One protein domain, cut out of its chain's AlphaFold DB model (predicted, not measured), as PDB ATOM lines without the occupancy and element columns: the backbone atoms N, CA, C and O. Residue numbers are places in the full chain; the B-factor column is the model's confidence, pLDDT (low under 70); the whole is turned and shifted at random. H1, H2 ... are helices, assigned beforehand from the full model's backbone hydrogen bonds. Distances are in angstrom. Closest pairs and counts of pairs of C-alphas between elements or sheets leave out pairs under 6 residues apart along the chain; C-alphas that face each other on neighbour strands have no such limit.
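AT A GLANCE: This is residues 35 to 102 of the 102 residues of an uncharacterized protein of Pasteurella multocida subsp. multocida P1062 (UniProt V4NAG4). Four helices make a small, loosely joined ring: H1 and H3 form two opposite sides, H2 crosses at one end between them, and the short H4 packs on H3 at the other end. The two long links, residues 57 to 69 and 85 to 95, run along opposite sides of this ring. The printed part has 68 residues with four named helices, in the order H1, H2, H3, H4 along the chain, and no named strand; the class is all helix. The whole is compact, with a radius of gyration of the C-alphas of 10.6 A, and rounded, spanning 25 by 24 by 19 A.

HOW THE PARTS SIT: The longest helix is H3, residues 70 to 84. It touches H4, residues 96 to 100, with 10 pairs of C-alphas within 8 A; the closest C-alphas, of Arg 73 and Phe 99, are 5.8 A apart. H3 is close to but not clearly touching H2, residues 47 to 56; their closest C-alphas, of Ile 53 and Ala 79, are 7.3 A apart. H2 and H3 run opposite ways at a steep tilt of 65 degrees. H1, residues 35 to 45, and H3 are near each other, with 8 pairs of C-alphas within 10 A. H1 is close to but not clearly touching H2, with the closest C-alphas, of Arg 43 and Leu 50, 6.1 A apart. These two run opposite ways at a steep tilt of 61 degrees. H1 and H4 only just touch, with 3 pairs of C-alphas within 8 A; the closest are those of Ala 35 and Asp 98, at 5.6 A. H2 and H4 are apart. In H1, H2, H3 and H4 every O i to N i+4 pair is within hydrogen-bond range.

IN THESE COORDINATES: H3 measures 20.7 A from first to last C-alpha, from Pro 70 at (-44.451, -46.913, -14.675) to Lys 84. H1 measures 15.2 A and begins at C-alpha 35, (-39.536, -36.691, -20.237). H2 measures 14.4 A, from Pro 47 to Leu 56. H4 measures 6.7 A and ends at C-alpha 100, (-39.362, -43.350, -13.730).

THE WHOLE: The C-alphas farthest apart, of Ala 48 and Lys 101, are 26.9 A apart, while those of Ala 35 and Leu 102, the first and last printed, are 8.2 A apart. The printed part has no cut. The link from H1 to H2 is tight, with 1 residue; those from H2 to H3, 13 residues, and from H3 to H4, 11 residues, are long. The mean pLDDT of the printed part is 79.3; residues 84 to 93, of which 84 belongs to H3, and residue 102, the chain's last, are under 70.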
ATOM      1  N   ALA A  35     -39.018 -35.567 -19.460       82.12
ATOM      2  CA  ALA A  35     -39.536 -36.691 -20.237       82.12
ATOM      3  C   ALA A  35     -40.949 -36.415 -20.769       82.12
ATOM      4  O   ALA A  35     -41.200 -36.657 -21.951       82.12
ATOM      5  N   VAL A  36     -41.836 -35.833 -19.948       81.50
ATOM      6  CA  VAL A  36     -43.189 -35.429 -20.388       81.50
ATOM      7  C   VAL A  36     -43.087 -34.402 -21.500       81.50
ATOM      8  O   VAL A  36     -43.660 -34.587 -22.572       81.50
ATOM      9  N   ARG A  37     -42.255 -33.377 -21.295       80.94
ATOM     10  CA  ARG A  37     -42.036 -32.313 -22.280       80.94
ATOM     11  C   ARG A  37     -41.540 -32.857 -23.609       80.94
ATOM     12  O   ARG A  37     -42.033 -32.458 -24.664       80.94
ATOM     13  N   GLN A  38     -40.565 -33.766 -23.576       81.31
ATOM     14  CA  GLN A  38     -40.042 -34.384 -24.790       81.31
ATOM     15  C   GLN A  38     -41.092 -35.252 -25.478       81.31
ATOM     16  O   GLN A  38     -41.250 -35.141 -26.692       81.31
ATOM     17  N   PHE A  39     -41.817 -36.077 -24.724       83.38
ATOM     18  CA  PHE A  39     -42.865 -36.937 -25.264       83.38
ATOM     19  C   PHE A  39     -43.991 -36.119 -25.904       83.38
ATOM     20  O   PHE A  39     -44.337 -36.342 -27.062       83.38
ATOM     21  N   ASN A  40     -44.506 -35.109 -25.200       82.06
ATOM     22  CA  ASN A  40     -45.578 -34.241 -25.682       82.06
ATOM     23  C   ASN A  40     -45.138 -33.416 -26.897       82.06
ATOM     24  O   ASN A  40     -45.899 -33.260 -27.858       82.06
ATOM     25  N   LYS A  41     -43.892 -32.925 -26.903       81.00
ATOM     26  CA  LYS A  41     -43.312 -32.249 -28.070       81.00
ATOM     27  C   LYS A  41     -43.208 -33.195 -29.266       81.00
ATOM     28  O   LYS A  41     -43.658 -32.839 -30.353       81.00
ATOM     29  N   PHE A  42     -42.666 -34.394 -29.061       81.50
ATOM     30  CA  PHE A  42     -42.500 -35.392 -30.113       81.50
ATOM     31  C   PHE A  42     -43.848 -35.854 -30.675       81.50
ATOM     32  O   PHE A  42     -43.996 -35.913 -31.890       81.50
ATOM     33  N   ARG A  43     -44.863 -36.067 -29.823       83.00
ATOM     34  CA  ARG A  43     -46.239 -36.366 -30.249       83.00
ATOM     35  C   ARG A  43     -46.799 -35.292 -31.174       83.00
ATOM     36  O   ARG A  43     -47.395 -35.617 -32.192       83.00
ATOM     37  N   ARG A  44     -46.625 -34.017 -30.819       79.81
ATOM     38  CA  ARG A  44     -47.146 -32.893 -31.606       79.81
ATOM     39  C   ARG A  44     -46.426 -32.748 -32.944       79.81
ATOM     40  O   ARG A  44     -47.061 -32.455 -33.948       79.81
ATOM     41  N   GLU A  45     -45.105 -32.886 -32.939       81.62
ATOM     42  CA  GLU A  45     -44.272 -32.624 -34.117       81.62
ATOM     43  C   GLU A  45     -44.192 -33.835 -35.056       81.62
ATOM     44  O   GLU A  45     -44.045 -33.655 -36.259       81.62
ATOM     45  N   ASN A  46     -44.326 -35.057 -34.530       81.88
ATOM     46  CA  ASN A  46     -44.180 -36.311 -35.273       81.88
ATOM     47  C   ASN A  46     -45.232 -37.364 -34.850       81.88
ATOM     48  O   ASN A  46     -44.866 -38.460 -34.409       81.88
ATOM     49  N   PRO A  47     -46.543 -37.078 -34.979       82.69
ATOM     50  CA  PRO A  47     -47.599 -37.967 -34.487       82.69
ATOM     51  C   PRO A  47     -47.592 -39.343 -35.167       82.69
ATOM     52  O   PRO A  47     -47.715 -40.357 -34.486       82.69
ATOM     53  N   ALA A  48     -47.386 -39.399 -36.488       84.38
ATOM     54  CA  ALA A  48     -47.349 -40.659 -37.237       84.38
ATOM     55  C   ALA A  48     -46.197 -41.568 -36.779       84.38
ATOM     56  O   ALA A  48     -46.399 -42.753 -36.527       84.38
ATOM     57  N   THR A  49     -45.005 -40.996 -36.591       83.12
ATOM     58  CA  THR A  49     -43.834 -41.730 -36.099       83.12
ATOM     59  C   THR A  49     -44.062 -42.253 -34.688       83.12
ATOM     60  O   THR A  49     -43.737 -43.401 -34.409       83.12
ATOM     61  N   LEU A  50     -44.653 -41.448 -33.797       83.69
ATOM     62  CA  LEU A  50     -44.973 -41.907 -32.447       83.69
ATOM     63  C   LEU A  50     -45.944 -43.093 -32.467       83.69
ATOM     64  O   LEU A  50     -45.723 -44.056 -31.740       83.69
ATOM     65  N   ILE A  51     -46.985 -43.044 -33.302       84.69
ATOM     66  CA  ILE A  51     -47.951 -44.140 -33.437       84.69
ATOM     67  C   ILE A  51     -47.247 -45.433 -33.865       84.69
ATOM     68  O   ILE A  51     -47.472 -46.474 -33.256       84.69
ATOM     69  N   GLU A  52     -46.370 -45.378 -34.869       85.00
ATOM     70  CA  GLU A  52     -45.624 -46.558 -35.322       85.00
ATOM     71  C   GLU A  52     -44.669 -47.089 -34.243       85.00
ATOM     72  O   GLU A  52     -44.610 -48.296 -34.013       85.00
ATOM     73  N   ILE A  53     -43.986 -46.207 -33.505       84.44
ATOM     74  CA  ILE A  53     -43.130 -46.604 -32.376       84.44
ATOM     75  C   ILE A  53     -43.947 -47.321 -31.299       84.44
ATOM     76  O   ILE A  53     -43.542 -48.385 -30.835       84.44
ATOM     77  N   LEU A  54     -45.090 -46.754 -30.906       86.06
ATOM     78  CA  LEU A  54     -45.946 -47.323 -29.864       86.06
ATOM     79  C   LEU A  54     -46.553 -48.662 -30.302       86.06
ATOM     80  O   LEU A  54     -46.532 -49.614 -29.526       86.06
ATOM     81  N   LYS A  55     -46.967 -48.795 -31.569       87.56
ATOM     82  CA  LYS A  55     -47.390 -50.083 -32.144       87.56
ATOM     83  C   LYS A  55     -46.290 -51.144 -32.076       87.56
ATOM     84  O   LYS A  55     -46.584 -52.287 -31.736       87.56
ATOM     85  N   LEU A  56     -45.036 -50.785 -32.371       85.75
ATOM     86  CA  LEU A  56     -43.903 -51.721 -32.313       85.75
ATOM     87  C   LEU A  56     -43.678 -52.274 -30.902       85.75
ATOM     88  O   LEU A  56     -43.358 -53.453 -30.757       85.75
ATOM     89  N   ILE A  57     -43.887 -51.449 -29.875       87.88
ATOM     90  CA  ILE A  57     -43.819 -51.871 -28.467       87.88
ATOM     91  C   ILE A  57     -45.174 -52.332 -27.907       87.88
ATOM     92  O   ILE A  57     -45.289 -52.568 -26.713       87.88
ATOM     93  N   ARG A  58     -46.188 -52.520 -28.766       90.56
ATOM     94  CA  ARG A  58     -47.539 -52.996 -28.414       90.56
ATOM     95  C   ARG A  58     -48.257 -52.135 -27.366       90.56
ATOM     96  O   ARG A  58     -49.043 -52.656 -26.580       90.56
ATOM     97  N   LEU A  59     -48.015 -50.827 -27.384       89.12
ATOM     98  CA  LEU A  59     -48.693 -49.858 -26.526       89.12
ATOM     99  C   LEU A  59     -49.695 -49.019 -27.319       89.12
ATOM    100  O   LEU A  59     -49.465 -48.656 -28.475       89.12
ATOM    101  N   GLU A  60     -50.806 -48.681 -26.670       87.88
ATOM    102  CA  GLU A  60     -51.789 -47.744 -27.209       87.88
ATOM    103  C   GLU A  60     -51.312 -46.296 -27.075       87.88
ATOM    104  O   GLU A  60     -50.567 -45.941 -26.163       87.88
ATOM    105  N   VAL A  61     -51.767 -45.434 -27.982       85.56
ATOM    106  CA  VAL A  61     -51.397 -44.017 -27.981       85.56
ATOM    107  C   VAL A  61     -52.267 -43.270 -26.976       85.56
ATOM    108  O   VAL A  61     -53.463 -43.102 -27.187       85.56
ATOM    109  N   LYS A  62     -51.649 -42.782 -25.901       86.25
ATOM    110  CA  LYS A  62     -52.278 -41.939 -24.873       86.25
ATOM    111  C   LYS A  62     -51.872 -40.463 -24.996       86.25
ATOM    112  O   LYS A  62     -50.819 -40.121 -25.543       86.25
ATOM    113  N   ASP A  63     -52.694 -39.591 -24.416       77.00
ATOM    114  CA  ASP A  63     -52.577 -38.125 -24.494       77.00
ATOM    115  C   ASP A  63     -51.452 -37.497 -23.659       77.00
ATOM    116  O   ASP A  63     -51.181 -36.300 -23.781       77.00
ATOM    117  N   SER A  64     -50.780 -38.261 -22.806       81.25
ATOM    118  CA  SER A  64     -49.626 -37.800 -22.027       81.25
ATOM    119  C   SER A  64     -48.774 -38.996 -21.627       81.25
ATOM    120  O   SER A  64     -49.293 -40.100 -21.474       81.25
ATOM    121  N   LEU A  65     -47.477 -38.769 -21.410       83.06
ATOM    122  CA  LEU A  65     -46.583 -39.775 -20.833       83.06
ATOM    123  C   LEU A  65     -47.047 -40.203 -19.423       83.06
ATOM    124  O   LEU A  65     -46.860 -41.348 -19.023       83.06
ATOM    125  N   GLU A  66     -47.717 -39.309 -18.695       84.50
ATOM    126  CA  GLU A  66     -48.268 -39.575 -17.360       84.50
ATOM    127  C   GLU A  66     -49.448 -40.558 -17.381       84.50
ATOM    128  O   GLU A  66     -49.706 -41.232 -16.390       84.50
ATOM    129  N   ALA A  67     -50.145 -40.697 -18.511       86.31
ATOM    130  CA  ALA A  67     -51.261 -41.637 -18.642       86.31
ATOM    131  C   ALA A  67     -50.805 -43.107 -18.773       86.31
ATOM    132  O   ALA A  67     -51.625 -44.030 -18.750       86.31
ATOM    133  N   TYR A  68     -49.504 -43.337 -18.942       86.88
ATOM    134  CA  TYR A  68     -48.913 -44.671 -18.993       86.88
ATOM    135  C   TYR A  68     -48.544 -45.167 -17.596       86.88
ATOM    136  O   TYR A  68     -48.249 -44.358 -16.712       86.88
ATOM    137  N   THR A  69     -48.534 -46.484 -17.393       89.25
ATOM    138  CA  THR A  69     -48.018 -47.070 -16.148       89.25
ATOM    139  C   THR A  69     -46.500 -46.870 -16.044       89.25
ATOM    140  O   THR A  69     -45.838 -46.615 -17.055       89.25
ATOM    141  N   PRO A  70     -45.903 -46.975 -14.843       87.00
ATOM    142  CA  PRO A  70     -44.451 -46.913 -14.675       87.00
ATOM    143  C   PRO A  70     -43.681 -47.862 -15.605       87.00
ATOM    144  O   PRO A  70     -42.667 -47.475 -16.182       87.00
ATOM    145  N   GLU A  71     -44.184 -49.077 -15.807       87.00
ATOM    146  CA  GLU A  71     -43.580 -50.088 -16.679       87.00
ATOM    147  C   GLU A  71     -43.635 -49.656 -18.150       87.00
ATOM    148  O   GLU A  71     -42.611 -49.651 -18.836       87.00
ATOM    149  N   GLU A  72     -44.804 -49.200 -18.611       88.38
ATOM    150  CA  GLU A  72     -45.012 -48.678 -19.966       88.38
ATOM    151  C   GLU A  72     -44.109 -47.461 -20.244       88.38
ATOM    152  O   GLU A  72     -43.474 -47.368 -21.295       88.38
ATOM    153  N   ARG A  73     -43.977 -46.540 -19.277       87.06
ATOM    154  CA  ARG A  73     -43.096 -45.360 -19.380       87.06
ATOM    155  C   ARG A  73     -41.634 -45.763 -19.577       87.06
ATOM    156  O   ARG A  73     -40.916 -45.109 -20.338       87.06
ATOM    157  N   VAL A  74     -41.183 -46.839 -18.927       86.19
ATOM    158  CA  VAL A  74     -39.820 -47.367 -19.088       86.19
ATOM    159  C   VAL A  74     -39.616 -47.951 -20.485       86.19
ATOM    160  O   VAL A  74     -38.567 -47.711 -21.089       86.19
ATOM    161  N   GLU A  75     -40.587 -48.690 -21.019       86.50
ATOM    162  CA  GLU A  75     -40.508 -49.221 -22.386       86.50
ATOM    163  C   GLU A  75     -40.486 -48.108 -23.431       86.50
ATOM    164  O   GLU A  75     -39.626 -48.111 -24.316       86.50
ATOM    165  N   ILE A  76     -41.335 -47.092 -23.261       86.44
ATOM    166  CA  ILE A  76     -41.326 -45.879 -24.084       86.44
ATOM    167  C   ILE A  76     -39.960 -45.191 -23.997       86.44
ATOM    168  O   ILE A  76     -39.371 -44.859 -25.025       86.44
ATOM    169  N   GLY A  77     -39.406 -45.018 -22.794       83.25
ATOM    170  CA  GLY A  77     -38.087 -44.416 -22.600       83.25
ATOM    171  C   GLY A  77     -36.971 -45.180 -23.319       83.25
ATOM    172  O   GLY A  77     -36.126 -44.571 -23.981       83.25
ATOM    173  N   LYS A  78     -36.991 -46.519 -23.264       84.06
ATOM    174  CA  LYS A  78     -36.042 -47.378 -23.993       84.06
ATOM    175  C   LYS A  78     -36.204 -47.235 -25.504       84.06
ATOM    176  O   LYS A  78     -35.204 -47.038 -26.193       84.06
ATOM    177  N   ALA A  79     -37.438 -47.285 -26.004       83.81
ATOM    178  CA  ALA A  79     -37.726 -47.119 -27.423       83.81
ATOM    179  C   ALA A  79     -37.225 -45.755 -27.916       83.81
ATOM    180  O   ALA A  79     -36.396 -45.687 -28.822       83.81
ATOM    181  N   LEU A  80     -37.624 -44.662 -27.259       78.94
ATOM    182  CA  LEU A  80     -37.207 -43.308 -27.627       78.94
ATOM    183  C   LEU A  80     -35.687 -43.115 -27.553       78.94
ATOM    184  O   LEU A  80     -35.130 -42.407 -28.388       78.94
ATOM    185  N   LYS A  81     -34.992 -43.762 -26.607       76.62
ATOM    186  CA  LYS A  81     -33.522 -43.741 -26.539       76.62
ATOM    187  C   LYS A  81     -32.880 -44.373 -27.776       76.62
ATOM    188  O   LYS A  81     -31.893 -43.837 -28.269       76.62
ATOM    189  N   VAL A  82     -33.438 -45.470 -28.289       74.50
ATOM    190  CA  VAL A  82     -32.978 -46.096 -29.540       74.50
ATOM    191  C   VAL A  82     -33.264 -45.175 -30.727       74.50
ATOM    192  O   VAL A  82     -32.363 -44.902 -31.516       74.50
ATOM    193  N   PHE A  83     -34.476 -44.619 -30.814       71.12
ATOM    194  CA  PHE A  83     -34.859 -43.698 -31.891       71.12
ATOM    195  C   PHE A  83     -34.082 -42.375 -31.871       71.12
ATOM    196  O   PHE A  83     -33.876 -41.780 -32.929       71.12
ATOM    197  N   LYS A  84     -33.593 -41.929 -30.709       68.31
ATOM    198  CA  LYS A  84     -32.775 -40.713 -30.570       68.31
ATOM    199  C   LYS A  84     -31.460 -40.769 -31.342       68.31
ATOM    200  O   LYS A  84     -30.979 -39.727 -31.771       68.31
ATOM    201  N   THR A  85     -30.923 -41.960 -31.589       62.03
ATOM    202  CA  THR A  85     -29.740 -42.141 -32.445       62.03
ATOM    203  C   THR A  85     -30.034 -41.854 -33.920       62.03
ATOM    204  O   THR A  85     -29.137 -41.478 -34.665       62.03
ATOM    205  N   PHE A  86     -31.291 -42.005 -34.344       56.62
ATOM    206  CA  PHE A  86     -31.700 -41.928 -35.749       56.62
ATOM    207  C   PHE A  86     -32.541 -40.690 -36.077       56.62
ATOM    208  O   PHE A  86     -32.757 -40.384 -37.246       56.62
ATOM    209  N   SER A  87     -33.027 -39.970 -35.062       59.88
ATOM    210  CA  SER A  87     -33.931 -38.838 -35.238       59.88
ATOM    211  C   SER A  87     -33.438 -37.602 -34.489       59.88
ATOM    212  O   SER A  87     -33.353 -37.588 -33.260       59.88
ATOM    213  N   ALA A  88     -33.201 -36.516 -35.228       60.06
ATOM    214  CA  ALA A  88     -32.886 -35.195 -34.675       60.06
ATOM    215  C   ALA A  88     -34.063 -34.557 -33.899       60.06
ATOM    216  O   ALA A  88     -33.927 -33.474 -33.331       60.06
ATOM    217  N   ALA A  89     -35.222 -35.223 -33.844       60.97
ATOM    218  CA  ALA A  89     -36.446 -34.736 -33.212       60.97
ATOM    219  C   ALA A  89     -36.428 -34.757 -31.668       60.97
ATOM    220  O   ALA A  89     -37.422 -34.386 -31.042       60.97
ATOM    221  N   PHE A  90     -35.311 -35.136 -31.032       62.94
ATOM    222  CA  PHE A  90     -35.163 -35.191 -29.570       62.94
ATOM    223  C   PHE A  90     -34.160 -34.157 -29.021       62.94
ATOM    224  O   PHE A  90     -33.098 -34.529 -28.511       62.94
ATOM    225  N   PRO A  91     -34.485 -32.850 -29.080       63.34
ATOM    226  CA  PRO A  91     -33.586 -31.778 -28.654       63.34
ATOM    227  C   PRO A  91     -33.508 -31.604 -27.131       63.34
ATOM    228  O   PRO A  91     -32.700 -30.815 -26.651       63.34
ATOM    229  N   ILE A  92     -34.359 -32.291 -26.362       63.88
ATOM    230  CA  ILE A  92     -34.361 -32.202 -24.901       63.88
ATOM    231  C   ILE A  92     -33.422 -33.300 -24.351       63.88
ATOM    232  O   ILE A  92     -33.446 -34.450 -24.804       63.88
ATOM    233  N   PRO A  93     -32.510 -32.980 -23.423       65.94
ATOM    234  CA  PRO A  93     -31.777 -34.004 -22.694       65.94
ATOM    235  C   PRO A  93     -32.734 -34.676 -21.703       65.94
ATOM    236  O   PRO A  93     -33.315 -34.012 -20.850       65.94
ATOM    237  N   VAL A  94     -32.916 -35.988 -21.845       71.25
ATOM    238  CA  VAL A  94     -33.785 -36.801 -20.986       71.25
ATOM    239  C   VAL A  94     -33.019 -38.054 -20.588       71.25
ATOM    240  O   VAL A  94     -32.384 -38.695 -21.432       71.25
ATOM    241  N   SER A  95     -33.060 -38.383 -19.304       75.31
ATOM    242  CA  SER A  95     -32.498 -39.590 -18.709       75.31
ATOM    243  C   SER A  95     -33.590 -40.633 -18.458       75.31
ATOM    244  O   SER A  95     -34.770 -40.307 -18.359       75.31
ATOM    245  N   MET A  96     -33.216 -41.907 -18.300       76.25
ATOM    246  CA  MET A  96     -34.189 -42.948 -17.930       76.25
ATOM    247  C   MET A  96     -34.850 -42.677 -16.571       76.25
ATOM    248  O   MET A  96     -36.005 -43.038 -16.381       76.25
ATOM    249  N   ASN A  97     -34.153 -42.003 -15.652       76.88
ATOM    250  CA  ASN A  97     -34.718 -41.626 -14.357       76.88
ATOM    251  C   ASN A  97     -35.878 -40.637 -14.496       76.88
ATOM    252  O   ASN A  97     -36.780 -40.665 -13.663       76.88
ATOM    253  N   ASP A  98     -35.889 -39.814 -15.546       77.25
ATOM    254  CA  ASP A  98     -36.976 -38.864 -15.793       77.25
ATOM    255  C   ASP A  98     -38.264 -39.578 -16.223       77.25
ATOM    256  O   ASP A  98     -39.344 -39.103 -15.910       77.25
ATOM    257  N   PHE A  99     -38.170 -40.750 -16.862       73.69
ATOM    258  CA  PHE A  99     -39.334 -41.594 -17.173       73.69
ATOM    259  C   PHE A  99     -39.863 -42.360 -15.949       73.69
ATOM    260  O   PHE A  99     -41.026 -42.752 -15.925       73.69
ATOM    261  N   ILE A 100     -39.016 -42.589 -14.941       74.50
ATOM    262  CA  ILE A 100     -39.362 -43.350 -13.730       74.50
ATOM    263  C   ILE A 100     -39.948 -42.434 -12.648       74.50
ATOM    264  O   ILE A 100     -40.897 -42.814 -11.973       74.50
ATOM    265  N   LYS A 101     -39.392 -41.228 -12.478       71.81
ATOM    266  CA  LYS A 101     -39.756 -40.269 -11.416       71.81
ATOM    267  C   LYS A 101     -40.911 -39.328 -11.799       71.81
ATOM    268  O   LYS A 101     -40.942 -38.192 -11.333       71.81
ATOM    269  N   LEU A 102     -41.785 -39.779 -12.696       64.75
ATOM    270  CA  LEU A 102     -42.961 -39.042 -13.168       64.75
ATOM    271  C   LEU A 102     -44.045 -38.948 -12.103       64.75
ATOM    272  O   LEU A 102     -44.560 -40.029 -11.732       64.75
TER     273      LEU A 102